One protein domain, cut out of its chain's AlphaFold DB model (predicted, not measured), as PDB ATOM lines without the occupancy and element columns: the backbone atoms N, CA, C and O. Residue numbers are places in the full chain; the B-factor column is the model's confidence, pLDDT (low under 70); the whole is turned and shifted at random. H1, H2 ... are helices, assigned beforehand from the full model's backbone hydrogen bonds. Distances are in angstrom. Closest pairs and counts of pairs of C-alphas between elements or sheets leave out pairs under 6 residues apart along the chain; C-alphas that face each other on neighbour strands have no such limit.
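What this domain is: This is residues 115 to 188 of the 205 residues of an uncharacterized protein of Desulfobacterales bacterium (UniProt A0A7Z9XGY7). Two helices, H1 and H2, form a helical hairpin, and the long stretch 157 to 181, without a named element, crosses over one side of it. Short H3 turns off after H2, and short H4 sits near the first residues of H1. The printed part has 74 residues with four named helices, H1 to H4 in order, and no named strand; it is all helix and compact, with a radius of gyration of the C-alphas of 11.8 A and spans of 31 by 28 by 18 A.

How they stand to each other: Start at H1, residues 120 to 130, which touches H2, residues 134 to 148, in a hairpin at a shallow tilt of 16 degrees, opposite ways; their closest C-alphas, Lys 124 and Leu 141, are 6.3 A apart. H3, residues 151 to 156, is close to H2 but not clearly touching, about perpendicular at 76 degrees; the closest C-alphas, His 147 and Arg 154, are 6.0 A apart. H4, residues 182 to 187, only just touches H1, with 3 pairs of C-alphas within 8 A, the closest Asp 121 and Trp 184 at 6.9 A. In H1, H2 and H4 every O i to N i+4 pair is within hydrogen-bond range; H3 has 0 of 2, but 3 of 3 O i to N i+3 pairs.

Where its parts are: Find C-alpha 120 at (167.784, 150.732, 177.352), where H1 begins its 15.5 A; H2 runs 21.2 A, and H4 ends at C-alpha 187, (164.335, 142.292, 179.782).

The domain as a whole: The printed part has no cut; the H3 to H4 link is long, and residues 164 to 165 are under pLDDT 70.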
ATOM      1  N   GLU A 115     158.986 157.868 182.025       91.06
ATOM      2  CA  GLU A 115     160.287 157.825 181.361       91.06
ATOM      3  C   GLU A 115     161.207 156.726 181.923       91.06
ATOM      4  O   GLU A 115     162.021 156.157 181.193       91.06
ATOM      5  N   HIS A 116     161.008 156.327 183.181       92.44
ATOM      6  CA  HIS A 116     161.753 155.237 183.820       92.44
ATOM      7  C   HIS A 116     161.277 153.835 183.400       92.44
ATOM      8  O   HIS A 116     161.859 152.829 183.816       92.44
ATOM      9  N   TYR A 117     160.250 153.742 182.553       93.31
ATOM     10  CA  TYR A 117     159.818 152.501 181.904       93.31
ATOM     11  C   TYR A 117     160.355 152.339 180.482       93.31
ATOM     12  O   TYR A 117     160.078 151.319 179.852       93.31
ATOM     13  N   ILE A 118     161.095 153.317 179.946       93.62
ATOM     14  CA  ILE A 118     161.662 153.227 178.597       93.62
ATOM     15  C   ILE A 118     162.894 152.309 178.644       93.62
ATOM     16  O   ILE A 118     163.878 152.691 179.283       93.62
ATOM     17  N   PRO A 119     162.897 151.147 177.959       94.25
ATOM     18  CA  PRO A 119     164.020 150.208 177.990       94.25
ATOM     19  C   PRO A 119     165.311 150.794 177.406       94.25
ATOM     20  O   PRO A 119     165.274 151.682 176.551       94.25
ATOM     21  N   ILE A 120     166.466 150.239 177.793       95.75
ATOM     22  CA  ILE A 120     167.784 150.732 177.352       95.75
ATOM     23  C   ILE A 120     167.901 150.807 175.828       95.75
ATOM     24  O   ILE A 120     168.400 151.796 175.294       95.75
ATOM     25  N   ASP A 121     167.416 149.781 175.131       96.12
ATOM     26  CA  ASP A 121     167.472 149.700 173.674       96.12
ATOM     27  C   ASP A 121     166.625 150.808 173.025       96.12
ATOM     28  O   ASP A 121     167.078 151.459 172.089       96.12
ATOM     29  N   ALA A 122     165.457 151.123 173.595       95.62
ATOM     30  CA  ALA A 122     164.611 152.220 173.130       95.62
ATOM     31  C   ALA A 122     165.270 153.594 173.342       95.62
ATOM     32  O   ALA A 122     165.244 154.431 172.440       95.62
ATOM     33  N   LEU A 123     165.913 153.824 174.493       95.38
ATOM     34  CA  LEU A 123     166.659 155.066 174.742       95.38
ATOM     35  C   LEU A 123     167.812 155.239 173.747       95.38
ATOM     36  O   LEU A 123     168.020 156.333 173.216       95.38
ATOM     37  N   LYS A 124     168.547 154.157 173.468       95.69
ATOM     38  CA  LYS A 124     169.639 154.160 172.485       95.69
ATOM     39  C   LYS A 124     169.126 154.434 171.076       95.69
ATOM     40  O   LYS A 124     169.734 155.233 170.366       95.69
ATOM     41  N   ASP A 125     168.000 153.841 170.692       95.06
ATOM     42  CA  ASP A 125     167.353 154.094 169.404       95.06
ATOM     43  C   ASP A 125     166.935 155.559 169.247       95.06
ATOM     44  O   ASP A 125     167.237 156.175 168.222       95.06
ATOM     45  N   ILE A 126     166.321 156.151 170.277       94.62
ATOM     46  CA  ILE A 126     165.960 157.577 170.288       94.62
ATOM     47  C   ILE A 126     167.207 158.447 170.079       94.62
ATOM     48  O   ILE A 126     167.199 159.353 169.241       94.62
ATOM     49  N   VAL A 127     168.291 158.171 170.812       95.06
ATOM     50  CA  VAL A 127     169.548 158.928 170.704       95.06
ATOM     51  C   VAL A 127     170.155 158.793 169.309       95.06
ATOM     52  O   VAL A 127     170.509 159.801 168.696       95.06
ATOM     53  N   ASN A 128     170.229 157.573 168.776       94.75
ATOM     54  CA  ASN A 128     170.769 157.312 167.443       94.75
ATOM     55  C   ASN A 128     169.962 158.000 166.338       94.75
ATOM     56  O   ASN A 128     170.542 158.428 165.340       94.75
ATOM     57  N   ALA A 129     168.647 158.129 166.520       93.19
ATOM     58  CA  ALA A 129     167.772 158.771 165.552       93.19
ATOM     59  C   ALA A 129     167.792 160.307 165.631       93.19
ATOM     60  O   ALA A 129     167.698 160.969 164.599       93.19
ATOM     61  N   ARG A 130     167.889 160.891 166.835       93.00
ATOM     62  CA  ARG A 130     167.716 162.343 167.048       93.00
ATOM     63  C   ARG A 130     169.021 163.132 167.151       93.00
ATOM     64  O   ARG A 130     169.035 164.313 166.810       93.00
ATOM     65  N   VAL A 131     170.110 162.526 167.630       94.31
ATOM     66  CA  VAL A 131     171.347 163.257 167.951       94.31
ATOM     67  C   VAL A 131     172.321 163.202 166.781       94.31
ATOM     68  O   VAL A 131     173.002 162.203 166.549       94.31
ATOM     69  N   THR A 132     172.425 164.298 166.035       94.62
ATOM     70  CA  THR A 132     173.267 164.364 164.832       94.62
ATOM     71  C   THR A 132     174.751 164.523 165.154       94.62
ATOM     72  O   THR A 132     175.571 163.884 164.494       94.62
ATOM     73  N   ASN A 133     175.104 165.292 166.187       95.81
ATOM     74  CA  ASN A 133     176.489 165.483 166.621       95.81
ATOM     75  C   ASN A 133     177.072 164.172 167.198       95.81
ATOM     76  O   ASN A 133     176.522 163.647 168.168       95.81
ATOM     77  N   PRO A 134     178.181 163.641 166.644       96.00
ATOM     78  CA  PRO A 134     178.790 162.402 167.128       96.00
ATOM     79  C   PRO A 134     179.244 162.450 168.592       96.00
ATOM     80  O   PRO A 134     179.008 161.493 169.321       96.00
ATOM     81  N   ALA A 135     179.841 163.557 169.043       95.31
ATOM     82  CA  ALA A 135     180.360 163.675 170.407       95.31
ATOM     83  C   ALA A 135     179.224 163.705 171.444       95.31
ATOM     84  O   ALA A 135     179.283 163.014 172.461       95.31
ATOM     85  N   ASP A 136     178.157 164.451 171.150       95.50
ATOM     86  CA  ASP A 136     176.963 164.508 172.001       95.50
ATOM     87  C   ASP A 136     176.266 163.144 172.066       95.50
ATOM     88  O   ASP A 136     175.827 162.705 173.130       95.50
ATOM     89  N   ARG A 137     176.210 162.440 170.927       96.44
ATOM     90  CA  ARG A 137     175.636 161.096 170.833       96.44
ATOM     91  C   ARG A 137     176.425 160.097 171.669       96.44
ATOM     92  O   ARG A 137     175.829 159.382 172.466       96.44
ATOM     93  N   GLU A 138     177.748 160.059 171.521       96.38
ATOM     94  CA  GLU A 138     178.619 159.187 172.318       96.38
ATOM     95  C   GLU A 138     178.483 159.475 173.817       96.38
ATOM     96  O   GLU A 138     178.350 158.543 174.615       96.38
ATOM     97  N   CYS A 139     178.438 160.755 174.199       94.94
ATOM     98  CA  CYS A 139     178.240 161.176 175.583       94.94
ATOM     99  C   CYS A 139     176.906 160.664 176.153       94.94
ATOM    100  O   CYS A 139     176.884 160.042 177.220       94.94
ATOM    101  N   LEU A 140     175.799 160.856 175.426       95.56
ATOM    102  CA  LEU A 140     174.475 160.390 175.846       95.56
ATOM    103  C   LEU A 140     174.381 158.865 175.914       95.56
ATOM    104  O   LEU A 140     173.854 158.341 176.894       95.56
ATOM    105  N   LEU A 141     174.912 158.145 174.921       96.94
ATOM    106  CA  LEU A 141     174.921 156.678 174.924       96.94
ATOM    107  C   LEU A 141     175.703 156.129 176.126       96.94
ATOM    108  O   LEU A 141     175.216 155.237 176.823       96.94
ATOM    109  N   ALA A 142     176.868 156.711 176.431       96.56
ATOM    110  CA  ALA A 142     177.640 156.354 177.620       96.56
ATOM    111  C   ALA A 142     176.902 156.709 178.926       96.56
ATOM    112  O   ALA A 142     177.003 155.980 179.919       96.56
ATOM    113  N   GLY A 143     176.151 157.813 178.934       96.25
ATOM    114  CA  GLY A 143     175.268 158.203 180.030       96.25
ATOM    115  C   GLY A 143     174.152 157.185 180.267       96.25
ATOM    116  O   GLY A 143     173.932 156.789 181.411       96.25
ATOM    117  N   ILE A 144     173.500 156.711 179.200       96.69
ATOM    118  CA  ILE A 144     172.450 155.683 179.267       96.69
ATOM    119  C   ILE A 144     173.019 154.394 179.858       96.69
ATOM    120  O   ILE A 144     172.460 153.855 180.811       96.69
ATOM    121  N   ASP A 145     174.166 153.930 179.353       96.94
ATOM    122  CA  ASP A 145     174.817 152.729 179.881       96.94
ATOM    123  C   ASP A 145     175.157 152.874 181.369       96.94
ATOM    124  O   ASP A 145     175.001 151.929 182.142       96.94
ATOM    125  N   ARG A 146     175.610 154.058 181.799       96.56
ATOM    126  CA  ARG A 146     175.884 154.338 183.213       96.56
ATOM    127  C   ARG A 146     174.612 154.317 184.055       96.56
ATOM    128  O   ARG A 146     174.630 153.716 185.123       96.56
ATOM    129  N   HIS A 147     173.541 154.944 183.580       95.50
ATOM    130  CA  HIS A 147     172.249 154.974 184.261       95.50
ATOM    131  C   HIS A 147     171.699 153.552 184.462       95.50
ATOM    132  O   HIS A 147     171.287 153.195 185.558       95.50
ATOM    133  N   TYR A 148     171.804 152.685 183.453       94.94
ATOM    134  CA  TYR A 148     171.345 151.296 183.556       94.94
ATOM    135  C   TYR A 148     172.196 150.413 184.473       94.94
ATOM    136  O   TYR A 148     171.687 149.461 185.062       94.94
ATOM    137  N   ARG A 149     173.478 150.746 184.667       95.56
ATOM    138  CA  ARG A 149     174.331 150.073 185.664       95.56
ATOM    139  C   ARG A 149     173.923 150.365 187.109       95.56
ATOM    140  O   ARG A 149     174.395 149.657 187.992       95.56
ATOM    141  N   LEU A 150     173.058 151.354 187.355       93.00
ATOM    142  CA  LEU A 150     172.491 151.610 188.684       93.00
ATOM    143  C   LEU A 150     171.496 150.519 189.118       93.00
ATOM    144  O   LEU A 150     171.090 150.486 190.275       93.00
ATOM    145  N   GLY A 151     171.094 149.611 188.220       91.00
ATOM    146  CA  GLY A 151     170.147 148.550 188.552       91.00
ATOM    147  C   GLY A 151     168.802 149.132 188.981       91.00
ATOM    148  O   GLY A 151     168.231 149.946 188.261       91.00
ATOM    149  N   ILE A 152     168.299 148.729 190.148       88.44
ATOM    150  CA  ILE A 152     167.001 149.189 190.664       88.44
ATOM    151  C   ILE A 152     166.995 150.682 191.022       88.44
ATOM    152  O   ILE A 152     165.978 151.350 190.842       88.44
ATOM    153  N   ASP A 153     168.140 151.236 191.434       89.56
ATOM    154  CA  ASP A 153     168.253 152.648 191.823       89.56
ATOM    155  C   ASP A 153     168.002 153.588 190.638       89.56
ATOM    156  O   ASP A 153     167.624 154.750 190.815       89.56
ATOM    157  N   ARG A 154     168.145 153.073 189.407       92.00
ATOM    158  CA  ARG A 154     167.872 153.842 188.195       92.00
ATOM    159  C   ARG A 154     166.437 154.367 188.173       92.00
ATOM    160  O   ARG A 154     166.231 155.463 187.674       92.00
ATOM    161  N   HIS A 155     165.482 153.629 188.759       91.06
ATOM    162  CA  HIS A 155     164.046 153.933 188.745       91.06
ATOM    163  C   HIS A 155     163.689 155.282 189.385       91.06
ATOM    164  O   HIS A 155     162.576 155.756 189.177       91.06
ATOM    165  N   PHE A 156     164.612 155.879 190.148       89.69
ATOM    166  CA  PHE A 156     164.434 157.165 190.830       89.69
ATOM    167  C   PHE A 156     165.532 158.188 190.512       89.69
ATOM    168  O   PHE A 156     165.491 159.318 191.007       89.69
ATOM    169  N   SER A 157     166.514 157.807 189.694       90.25
ATOM    170  CA  SER A 157     167.627 158.668 189.295       90.25
ATOM    171  C   SER A 157     167.315 159.384 187.985       90.25
ATOM    172  O   SER A 157     166.681 158.813 187.109       90.25
ATOM    173  N   LEU A 158     167.796 160.616 187.809       90.06
ATOM    174  CA  LEU A 158     167.559 161.349 186.566       90.06
ATOM    175  C   LEU A 158     168.144 160.606 185.356       90.06
ATOM    176  O   LEU A 158     169.283 160.124 185.387       90.06
ATOM    177  N   LEU A 159     167.371 160.569 184.271       91.75
ATOM    178  CA  LEU A 159     167.881 160.152 182.973       91.75
ATOM    179  C   LEU A 159     168.983 161.116 182.494       91.75
ATOM    180  O   LEU A 159     168.947 162.310 182.811       91.75
ATOM    181  N   PRO A 160     169.954 160.626 181.704       92.62
ATOM    182  CA  PRO A 160     170.935 161.482 181.046       92.62
ATOM    183  C   PRO A 160     170.251 162.566 180.206       92.62
ATOM    184  O   PRO A 160     169.280 162.292 179.504       92.62
ATOM    185  N   ALA A 161     170.782 163.785 180.247       89.12
ATOM    186  CA  ALA A 161     170.238 164.927 179.519       89.12
ATOM    187  C   ALA A 161     171.291 165.554 178.600       89.12
ATOM    188  O   ALA A 161     172.497 165.430 178.829       89.12
ATOM    189  N   LEU A 162     170.815 166.252 177.568       83.88
ATOM    190  CA  LEU A 162     171.624 167.131 176.731       83.88
ATOM    191  C   LEU A 162     171.230 168.580 177.046       83.88
ATOM    192  O   LEU A 162     170.128 169.018 176.702       83.88
ATOM    193  N   GLY A 163     172.113 169.306 177.733       80.62
ATOM    194  CA  GLY A 163     171.799 170.632 178.277       80.62
ATOM    195  C   GLY A 163     170.694 170.582 179.340       80.62
ATOM    196  O   GLY A 163     170.547 169.585 180.040       80.62
ATOM    197  N   ASP A 164     169.897 171.648 179.426       69.88
ATOM    198  CA  ASP A 164     168.859 171.816 180.459       69.88
ATOM    199  C   ASP A 164     167.497 171.188 180.086       69.88
ATOM    200  O   ASP A 164     166.497 171.396 180.773       69.88
ATOM    201  N   SER A 165     167.419 170.442 178.978       68.88
ATOM    202  CA  SER A 165     166.153 169.906 178.457       68.88
ATOM    203  C   SER A 165     165.881 168.460 178.889       68.88
ATOM    204  O   SER A 165     166.780 167.617 178.903       68.88
ATOM    205  N   LEU A 166     164.612 168.152 179.187       80.31
ATOM    206  CA  LEU A 166     164.126 166.785 179.423       80.31
ATOM    207  C   LEU A 166     164.073 166.014 178.094       80.31
ATOM    208  O   LEU A 166     163.032 165.927 177.446       80.31
ATOM    209  N   PHE A 167     165.219 165.477 177.674       88.81
ATOM    210  CA  PHE A 167     165.419 164.898 176.340       88.81
ATOM    211  C   PHE A 167     164.497 163.707 176.009       88.81
ATOM    212  O   PHE A 167     164.153 163.512 174.846       88.81
ATOM    213  N   PHE A 168     164.084 162.935 177.020       91.69
ATOM    214  CA  PHE A 168     163.271 161.718 176.874       91.69
ATOM    215  C   PHE A 168     161.810 161.895 177.314       91.69
ATOM    216  O   PHE A 168     161.170 160.923 177.699       91.69
ATOM    217  N   LYS A 169     161.268 163.117 177.321       89.44
ATOM    218  CA  LYS A 169     159.903 163.353 177.814       89.44
ATOM    219  C   LYS A 169     158.841 162.859 176.821       89.44
ATOM    220  O   LYS A 169     158.901 163.192 175.639       89.44
ATOM    221  N   ASN A 170     157.812 162.164 177.322       87.31
ATOM    222  CA  ASN A 170     156.639 161.709 176.553       87.31
ATOM    223  C   ASN A 170     156.970 160.781 175.361       87.31
ATOM    224  O   ASN A 170     156.279 160.789 174.342       87.31
ATOM    225  N   GLU A 171     158.013 159.954 175.458       91.88
ATOM    226  CA  GLU A 171     158.463 159.132 174.321       91.88
ATOM    227  C   GLU A 171     157.458 158.062 173.885       91.88
ATOM    228  O   GLU A 171     157.479 157.650 172.728       91.88
ATOM    229  N   PHE A 172     156.537 157.649 174.760       90.81
ATOM    230  CA  PHE A 172     155.504 156.655 174.449       90.81
ATOM    231  C   PHE A 172     154.515 157.105 173.369       90.81
ATOM    232  O   PHE A 172     153.970 156.261 172.660       90.81
ATOM    233  N   THR A 173     154.295 158.412 173.214       88.81
ATOM    234  CA  THR A 173     153.480 158.984 172.128       88.81
ATOM    235  C   THR A 173     154.332 159.463 170.950       88.81
ATOM    236  O   THR A 173     153.804 159.945 169.947       88.81
ATOM    237  N   GLY A 174     155.657 159.320 171.055       86.81
ATOM    238  CA  GLY A 174     156.616 159.733 170.045       86.81
ATOM    239  C   GLY A 174     156.655 158.811 168.819       86.81
ATOM    240  O   GLY A 174     156.198 157.666 168.857       86.81
ATOM    241  N   PRO A 175     157.272 159.274 167.718       84.38
ATOM    242  CA  PRO A 175     157.293 158.552 166.442       84.38
ATOM    243  C   PRO A 175     158.058 157.219 166.492       84.38
ATOM    244  O   PRO A 175     157.867 156.378 165.619       84.38
ATOM    245  N   PHE A 176     158.908 157.016 167.503       84.38
ATOM    246  CA  PHE A 176     159.719 155.807 167.663       84.38
ATOM    247  C   PHE A 176     159.042 154.728 168.522       84.38
ATOM    248  O   PHE A 176     159.452 153.574 168.477       84.38
ATOM    249  N   ALA A 177     157.986 155.048 169.279       87.00
ATOM    250  CA  ALA A 177     157.396 154.115 170.247       87.00
ATOM    251  C   ALA A 177     156.867 152.814 169.614       87.00
ATOM    252  O   ALA A 177     156.908 151.734 170.223       87.00
ATOM    253  N   SER A 178     156.375 152.915 168.376       84.38
ATOM    254  CA  SER A 178     155.813 151.800 167.610       84.38
ATOM    255  C   SER A 178     156.864 150.792 167.139       84.38
ATOM    256  O   SER A 178     156.504 149.648 166.871       84.38
ATOM    257  N   SER A 179     158.147 151.168 167.069       87.88
ATOM    258  CA  SER A 179     159.219 150.276 166.609       87.88
ATOM    259  C   SER A 179     159.865 149.459 167.724       87.88
ATOM    260  O   SER A 179     160.622 148.534 167.433       87.88
ATOM    261  N   TRP A 180     159.599 149.774 168.994       92.56
ATOM    262  CA  TRP A 180     160.248 149.075 170.103       92.56
ATOM    263  C   TRP A 180     159.786 147.611 170.195       92.56
ATOM    264  O   TRP A 180     158.636 147.272 169.910       92.56
ATOM    265  N   SER A 181     160.667 146.702 170.600       93.12
ATOM    266  CA  SER A 181     160.266 145.303 170.775       93.12
ATOM    267  C   SER A 181     159.636 145.085 172.148       93.12
ATOM    268  O   SER A 181     160.131 145.589 173.153       93.12
ATOM    269  N   ASP A 182     158.595 144.257 172.213       92.44
ATOM    270  CA  ASP A 182     158.014 143.805 173.482       92.44
ATOM    271  C   ASP A 182     159.066 143.098 174.368       92.44
ATOM    272  O   ASP A 182     159.118 143.328 175.573       92.44
ATOM    273  N   THR A 183     160.011 142.365 173.767       93.44
ATOM    274  CA  THR A 183     161.129 141.709 174.485       93.44
ATOM    275  C   THR A 183     162.078 142.686 175.192       93.44
ATOM    276  O   THR A 183     162.892 142.289 176.025       93.44
ATOM    277  N   TRP A 184     162.039 143.975 174.848       94.06
ATOM    278  CA  TRP A 184     162.851 144.989 175.520       94.06
ATOM    279  C   TRP A 184     162.265 145.334 176.883       94.06
ATOM    280  O   TRP A 184     163.010 145.444 177.849       94.06
ATOM    281  N   PHE A 185     160.938 145.422 176.972       92.44
ATOM    282  CA  PHE A 185     160.219 145.646 178.225       92.44
ATOM    283  C   PHE A 185     160.299 144.443 179.163       92.44
ATOM    284  O   PHE A 185     160.410 144.616 180.375       92.44
ATOM    285  N   GLU A 186     160.296 143.232 178.599       91.31
ATOM    286  CA  GLU A 186     160.520 141.992 179.347       91.31
ATOM    287  C   GLU A 186     161.889 141.987 180.034       91.31
ATOM    288  O   GLU A 186     161.984 141.794 181.243       91.31
ATOM    289  N   ARG A 187     162.956 142.259 179.269       90.75
ATOM    290  CA  ARG A 187     164.335 142.292 179.782       90.75
ATOM    291  C   ARG A 187     164.570 143.408 180.797       90.75
ATOM    292  O   ARG A 187     165.480 143.296 181.610       90.75
ATOM    293  N   ASP A 188     163.763 144.462 180.736       88.88
ATOM    294  CA  ASP A 188     163.803 145.593 181.660       88.88
ATOM    295  C   ASP A 188     162.965 145.382 182.937       88.88
ATOM    296  O   ASP A 188     162.836 146.296 183.754       88.88
TER     297      ASP A 188